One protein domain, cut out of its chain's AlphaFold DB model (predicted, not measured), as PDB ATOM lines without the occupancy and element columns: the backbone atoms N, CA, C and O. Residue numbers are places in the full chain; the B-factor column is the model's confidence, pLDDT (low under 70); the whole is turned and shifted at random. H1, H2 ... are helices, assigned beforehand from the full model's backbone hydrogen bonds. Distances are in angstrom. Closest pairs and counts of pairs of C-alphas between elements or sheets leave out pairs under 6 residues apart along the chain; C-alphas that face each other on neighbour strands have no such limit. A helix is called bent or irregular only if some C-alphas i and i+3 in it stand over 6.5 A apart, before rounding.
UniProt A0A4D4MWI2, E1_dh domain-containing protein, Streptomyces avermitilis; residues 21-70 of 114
ATOM      1  N   SER A  21     118.818 163.291 150.832       92.62
ATOM      2  CA  SER A  21     118.081 164.347 151.543       92.62
ATOM      3  C   SER A  21     116.905 164.919 150.748       92.62
ATOM      4  O   SER A  21     115.904 165.321 151.340       92.62
ATOM      5  N   GLU A  22     117.006 164.947 149.419       93.38
ATOM      6  CA  GLU A  22     115.906 165.355 148.550       93.38
ATOM      7  C   GLU A  22     114.774 164.327 148.606       93.38
ATOM      8  O   GLU A  22     113.620 164.694 148.817       93.38
ATOM      9  N   VAL A  23     115.104 163.039 148.470       93.44
ATOM     10  CA  VAL A  23     114.122 161.947 148.503       93.44
ATOM     11  C   VAL A  23     113.424 161.894 149.859       93.44
ATOM     12  O   VAL A  23     112.199 161.805 149.910       93.44
ATOM     13  N   GLU A  24     114.175 162.017 150.954       92.94
ATOM     14  CA  GLU A  24     113.625 162.008 152.312       92.94
ATOM     15  C   GLU A  24     112.660 163.173 152.567       92.94
ATOM     16  O   GLU A  24     111.598 162.976 153.162       92.94
ATOM     17  N   ALA A  25     112.953 164.371 152.046       93.50
ATOM     18  CA  ALA A  25     112.020 165.495 152.130       93.50
ATOM     19  C   ALA A  25     110.673 165.174 151.456       93.50
ATOM     20  O   ALA A  25     109.619 165.585 151.943       93.50
ATOM     21  N   TRP A  26     110.691 164.406 150.365       95.12
ATOM     22  CA  TRP A  26     109.479 163.983 149.664       95.12
ATOM     23  C   TRP A  26     108.780 162.780 150.298       95.12
ATOM     24  O   TRP A  26     107.558 162.702 150.199       95.12
ATOM     25  N   ARG A  27     109.488 161.895 151.012       93.75
ATOM     26  CA  ARG A  27     108.852 160.820 151.801       93.75
ATOM     27  C   ARG A  27     107.922 161.370 152.879       93.75
ATOM     28  O   ARG A  27     106.858 160.810 153.107       93.75
ATOM     29  N   ALA A  28     108.276 162.501 153.488       91.06
ATOM     30  CA  ALA A  28     107.402 163.191 154.441       91.06
ATOM     31  C   ALA A  28     106.101 163.732 153.808       91.06
ATOM     32  O   ALA A  28     105.172 164.089 154.527       91.06
ATOM     33  N   HIS A  29     106.027 163.792 152.475       95.25
ATOM     34  CA  HIS A  29     104.862 164.236 151.709       95.25
ATOM     35  C   HIS A  29     104.169 163.069 150.986       95.25
ATOM     36  O   HIS A  29     103.497 163.291 149.975       95.25
ATOM     37  N   ASP A  30     104.344 161.833 151.468       96.56
ATOM     38  CA  ASP A  30     103.680 160.657 150.909       96.56
ATOM     39  C   ASP A  30     102.147 160.829 150.964       96.56
ATOM     40  O   ASP A  30     101.570 160.910 152.055       96.56
ATOM     41  N   PRO A  31     101.456 160.882 149.808       96.75
ATOM     42  CA  PRO A  31     100.015 161.097 149.769       96.75
ATOM     43  C   PRO A  31      99.216 159.961 150.420       96.75
ATOM     44  O   PRO A  31      98.109 160.217 150.889       96.75
ATOM     45  N   ILE A  32      99.746 158.732 150.466       96.12
ATOM     46  CA  ILE A  32      99.080 157.601 151.125       96.12
ATOM     47  C   ILE A  32      99.108 157.814 152.639       96.12
ATOM     48  O   ILE A  32      98.062 157.745 153.278       96.12
ATOM     49  N   ALA A  33     100.274 158.150 153.197       95.62
ATOM     50  CA  ALA A  33     100.419 158.415 154.627       95.62
ATOM     51  C   ALA A  33      99.588 159.630 155.075       95.62
ATOM     52  O   ALA A  33      98.925 159.581 156.111       95.62
ATOM     53  N   LEU A  34      99.577 160.704 154.276       96.75
ATOM     54  CA  LEU A  34      98.771 161.895 154.556       96.75
ATOM     55  C   LEU A  34      97.267 161.587 154.549       96.75
ATOM     56  O   LEU A  34      96.537 162.069 155.413       96.75
ATOM     57  N   LEU A  35      96.799 160.773 153.598       97.75
ATOM     58  CA  LEU A  35      95.397 160.365 153.529       97.75
ATOM     59  C   LEU A  35      95.013 159.431 154.685       97.75
ATOM     60  O   LEU A  35      93.959 159.619 155.286       97.75
ATOM     61  N   GLU A  36      95.858 158.445 155.002       97.69
ATOM     62  CA  GLU A  36      95.657 157.523 156.127       97.69
ATOM     63  C   GLU A  36      95.510 158.300 157.444       97.69
ATOM     64  O   GLU A  36      94.553 158.080 158.189       97.69
ATOM     65  N   HIS A  37      96.398 159.270 157.688       97.56
ATOM     66  CA  HIS A  37      96.334 160.148 158.855       97.56
ATOM     67  C   HIS A  37      95.022 160.943 158.913       97.56
ATOM     68  O   HIS A  37      94.312 160.865 159.913       97.56
ATOM     69  N   GLU A  38      94.651 161.635 157.832       98.25
ATOM     70  CA  GLU A  38      93.432 162.454 157.785       98.25
ATOM     71  C   GLU A  38      92.156 161.629 158.030       98.25
ATOM     72  O   GLU A  38      91.241 162.063 158.732       98.25
ATOM     73  N   LEU A  39      92.070 160.425 157.455       98.38
ATOM     74  CA  LEU A  39      90.915 159.547 157.648       98.38
ATOM     75  C   LEU A  39      90.856 158.988 159.074       98.38
ATOM     76  O   LEU A  39      89.762 158.872 159.633       98.38
ATOM     77  N   THR A  40      92.015 158.704 159.671       98.06
ATOM     78  CA  THR A  40      92.120 158.227 161.055       98.06
ATOM     79  C   THR A  40      91.727 159.320 162.047       98.06
ATOM     80  O   THR A  40      90.913 159.080 162.937       98.06
ATOM     81  N   GLU A  41      92.213 160.552 161.862       98.19
ATOM     82  CA  GLU A  41      91.842 161.698 162.707       98.19
ATOM     83  C   GLU A  41      90.337 161.996 162.670       98.19
ATOM     84  O   GLU A  41      89.745 162.393 163.674       98.19
ATOM     85  N   ARG A  42      89.690 161.760 161.524       98.25
ATOM     86  CA  ARG A  42      88.237 161.912 161.363       98.25
ATOM     87  C   ARG A  42      87.425 160.716 161.868       98.25
ATOM     88  O   ARG A  42      86.198 160.771 161.808       98.25
ATOM     89  N   GLY A  43      88.073 159.643 162.329       98.06
ATOM     90  CA  GLY A  43      87.413 158.402 162.742       98.06
ATOM     91  C   GLY A  43      86.722 157.656 161.593       98.06
ATOM     92  O   GLY A  43      85.770 156.916 161.827       98.06
ATOM     93  N   LEU A  44      87.155 157.891 160.351       98.19
ATOM     94  CA  LEU A  44      86.639 157.235 159.142       98.19
ATOM     95  C   LEU A  44      87.434 155.978 158.773       98.19
ATOM     96  O   LEU A  44      86.988 155.200 157.932       98.19
ATOM     97  N   LEU A  45      88.608 155.807 159.377       98.25
ATOM     98  CA  LEU A  45      89.496 154.671 159.204       98.25
ATOM     99  C   LEU A  45      90.101 154.309 160.564       98.25
ATOM    100  O   LEU A  45      90.524 155.193 161.305       98.25
ATOM    101  N   ASP A  46      90.123 153.023 160.893       98.00
ATOM    102  CA  ASP A  46      90.731 152.484 162.107       98.00
ATOM    103  C   ASP A  46      91.872 151.509 161.770       98.00
ATOM    104  O   ASP A  46      92.155 151.218 160.605       98.00
ATOM    105  N   GLU A  47      92.558 151.010 162.803       97.75
ATOM    106  CA  GLU A  47      93.677 150.070 162.646       97.75
ATOM    107  C   GLU A  47      93.260 148.785 161.915       97.75
ATOM    108  O   GLU A  47      94.029 148.246 161.112       97.75
ATOM    109  N   ASP A  48      92.032 148.316 162.151       98.31
ATOM    110  CA  ASP A  48      91.480 147.135 161.494       98.31
ATOM    111  C   ASP A  48      91.272 147.377 159.996       98.31
ATOM    112  O   ASP A  48      91.663 146.536 159.183       98.31
ATOM    113  N   GLY A  49      90.741 148.540 159.619       98.25
ATOM    114  CA  GLY A  49      90.591 148.962 158.231       98.25
ATOM    115  C   GLY A  49      91.931 149.137 157.511       98.25
ATOM    116  O   GLY A  49      92.074 148.684 156.375       98.25
ATOM    117  N   ILE A  50      92.935 149.727 158.171       98.19
ATOM    118  CA  ILE A  50      94.295 149.862 157.614       98.19
ATOM    119  C   ILE A  50      94.900 148.483 157.355       98.19
ATOM    120  O   ILE A  50      95.457 148.230 156.282       98.19
ATOM    121  N   ARG A  51      94.791 147.575 158.330       98.31
ATOM    122  CA  ARG A  51      95.290 146.206 158.204       98.31
ATOM    123  C   ARG A  51      94.595 145.464 157.064       98.31
ATOM    124  O   ARG A  51      95.293 144.905 156.223       98.31
ATOM    125  N   ALA A  52      93.265 145.512 157.001       98.44
ATOM    126  CA  ALA A  52      92.497 144.861 155.944       98.44
ATOM    127  C   ALA A  52      92.906 145.371 154.552       98.44
ATOM    128  O   ALA A  52      93.198 144.576 153.666       98.44
ATOM    129  N   ALA A  53      93.042 146.691 154.378       98.00
ATOM    130  CA  ALA A  53      93.476 147.272 153.108       98.00
ATOM    131  C   ALA A  53      94.887 146.813 152.689       98.00
ATOM    132  O   ALA A  53      95.133 146.564 151.507       98.00
ATOM    133  N   ARG A  54      95.819 146.682 153.643       97.88
ATOM    134  CA  ARG A  54      97.177 146.175 153.382       97.88
ATOM    135  C   ARG A  54      97.169 144.695 153.002       97.88
ATOM    136  O   ARG A  54      97.865 144.313 152.063       97.88
ATOM    137  N   GLU A  55      96.396 143.882 153.714       98.62
ATOM    138  CA  GLU A  55      96.251 142.450 153.433       98.62
ATOM    139  C   GLU A  55      95.628 142.215 152.050       98.62
ATOM    140  O   GLU A  55      96.171 141.439 151.261       98.62
ATOM    141  N   ASP A  56      94.565 142.948 151.711       98.56
ATOM    142  CA  ASP A  56      93.915 142.884 150.400       98.56
ATOM    143  C   ASP A  56      94.869 143.302 149.271       98.56
ATOM    144  O   ASP A  56      94.926 142.653 148.220       98.56
ATOM    145  N   ALA A  57      95.656 144.362 149.485       98.38
ATOM    146  CA  ALA A  57      96.643 144.824 148.515       98.38
ATOM    147  C   ALA A  57      97.745 143.779 148.273       98.38
ATOM    148  O   ALA A  57      98.100 143.524 147.119       98.38
ATOM    149  N   GLU A  58      98.265 143.139 149.326       98.38
ATOM    150  CA  GLU A  58      99.280 142.092 149.170       98.38
ATOM    151  C   GLU A  58      98.697 140.839 148.509       98.38
ATOM    152  O   GLU A  58      99.324 140.276 147.614       98.38
ATOM    153  N   ALA A  59      97.478 140.431 148.876       98.62
ATOM    154  CA  ALA A  59      96.799 139.305 148.241       98.62
ATOM    155  C   ALA A  59      96.597 139.546 146.737       98.62
ATOM    156  O   ALA A  59      96.904 138.675 145.918       98.62
ATOM    157  N   MET A  60      96.153 140.750 146.361       98.56
ATOM    158  CA  MET A  60      96.011 141.154 144.961       98.56
ATOM    159  C   MET A  60      97.359 141.145 144.231       98.56
ATOM    160  O   MET A  60      97.461 140.613 143.125       98.56
ATOM    161  N   ALA A  61      98.405 141.708 144.839       98.31
ATOM    162  CA  ALA A  61      99.734 141.744 144.241       98.31
ATOM    163  C   ALA A  61     100.323 140.333 144.067       98.31
ATOM    164  O   ALA A  61     100.938 140.041 143.040       98.31
ATOM    165  N   ALA A  62     100.124 139.443 145.041       98.19
ATOM    166  CA  ALA A  62     100.561 138.054 144.977       98.19
ATOM    167  C   ALA A  62      99.845 137.273 143.866       98.19
ATOM    168  O   ALA A  62     100.514 136.616 143.066       98.19
ATOM    169  N   ASP A  63      98.516 137.386 143.762       98.19
ATOM    170  CA  ASP A  63      97.734 136.755 142.690       98.19
ATOM    171  C   ASP A  63      98.147 137.287 141.308       98.19
ATOM    172  O   ASP A  63      98.382 136.503 140.386       98.19
ATOM    173  N   LEU A  64      98.349 138.603 141.173       98.06
ATOM    174  CA  LEU A  64      98.830 139.205 139.929       98.06
ATOM    175  C   LEU A  64     100.198 138.649 139.519       98.06
ATOM    176  O   LEU A  64     100.369 138.233 138.372       98.06
ATOM    177  N   ARG A  65     101.170 138.608 140.440       97.56
ATOM    178  CA  ARG A  65     102.503 138.037 140.176       97.56
ATOM    179  C   ARG A  65     102.400 136.565 139.780       97.56
ATOM    180  O   ARG A  65     103.058 136.144 138.834       97.56
ATOM    181  N   ALA A  66     101.560 135.794 140.472       97.00
ATOM    182  CA  ALA A  66     101.351 134.383 140.171       97.00
ATOM    183  C   ALA A  66     100.784 134.173 138.760       97.00
ATOM    184  O   ALA A  66     101.225 133.262 138.066       97.00
ATOM    185  N   ARG A  67      99.846 135.017 138.315       95.81
ATOM    186  CA  ARG A  67      99.278 134.959 136.957       95.81
ATOM    187  C   ARG A  67     100.257 135.428 135.887       95.81
ATOM    188  O   ARG A  67     100.354 134.796 134.846       95.81
ATOM    189  N   MET A  68     100.977 136.519 136.140       95.00
ATOM    190  CA  MET A  68     101.921 137.100 135.176       95.00
ATOM    191  C   MET A  68     103.153 136.221 134.940       95.00
ATOM    192  O   MET A  68     103.743 136.292 133.871       95.00
ATOM    193  N   ASN A  69     103.527 135.388 135.915       95.00
ATOM    194  CA  ASN A  69     104.652 134.454 135.803       95.00
ATOM    195  C   ASN A  69     104.274 133.101 135.175       95.00
ATOM    196  O   ASN A  69     105.095 132.186 135.177       95.00
ATOM    197  N   GLN A  70     103.043 132.931 134.688       95.06
ATOM    198  CA  GLN A  70     102.675 131.737 133.927       95.06
ATOM    199  C   GLN A  70     103.259 131.835 132.521       95.06
ATOM    200  O   GLN A  70     103.153 132.888 131.893       95.06
TER     201      GLN A  70
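AT A GLANCE: This is residues 21 to 70 of the 114 residues of the protein "E1_dh domain-containing protein" of Streptomyces avermitilis (UniProt A0A4D4MWI2). The model is a flat, open V of helices with no packed core: H3, the longest helix, makes one arm, H2 and then H1 beyond it make the other, and the link of residues 42 to 46 turns the corner between them. Both arms stick out from that corner, residues 21 to 34 on the one side and residues 51 to 70 on the other standing free. The printed part has 50 residues with three named helices, in the order H1, H2, H3, and no named strand; the class is all helix. The whole is only just extended, close to loose, with a radius of gyration of the C-alphas of 14.9 A, and the C-alphas span 41 by 33 by 11 A.

IN THESE COORDINATES: The printed part begins with H1, residues 21 to 27, whose first C-alpha, that of Ser 21, is at (118.081, 164.347, 151.543); from its first to its last C-alpha it measures 9.9 A. After residues 28 to 30 comes H2, residues 31 to 41, which measures 15.3 A from the C-alpha of Pro 31 to that of Glu 41, the latter at (91.842, 161.698, 162.707). After residues 42 to 46 comes H3, residues 47 to 68, 22 residues and 31.5 A from first to last C-alpha; it ends with the C-alpha of Met 68 at (101.921, 137.100, 135.176). Residues 69 and 70 follow it. No helix is bent or irregular.

HOW THE PARTS SIT: H1 and H2 are apart, though a tight link of 3 residues joins them. H2 and H3 are joined by a tight link of 5 residues and are close but not clearly touching, with 1 pair of C-alphas within 8 A. That closest pair is the C-alphas of Glu 36 and Ile 50, 7.9 A apart. The lines of H2 and H3 stand at a shallow tilt of 31 degrees, and the two helices run opposite ways. Their centres are 18.9 A apart. H1 and H3 are apart. In H1, H2 and H3 every O i to N i+4 pair of the backbone is within hydrogen-bond range.

THE WHOLE: The two C-alphas farthest apart are those of Arg 42 and Gln 70, at 43.3 A, and the first and last printed C-alphas, those of Ser 21 and Gln 70, are 40.1 A apart. The printed part has no cut, and neither link is long. The mean pLDDT of the printed part is 96.9, and no printed residue is under 70.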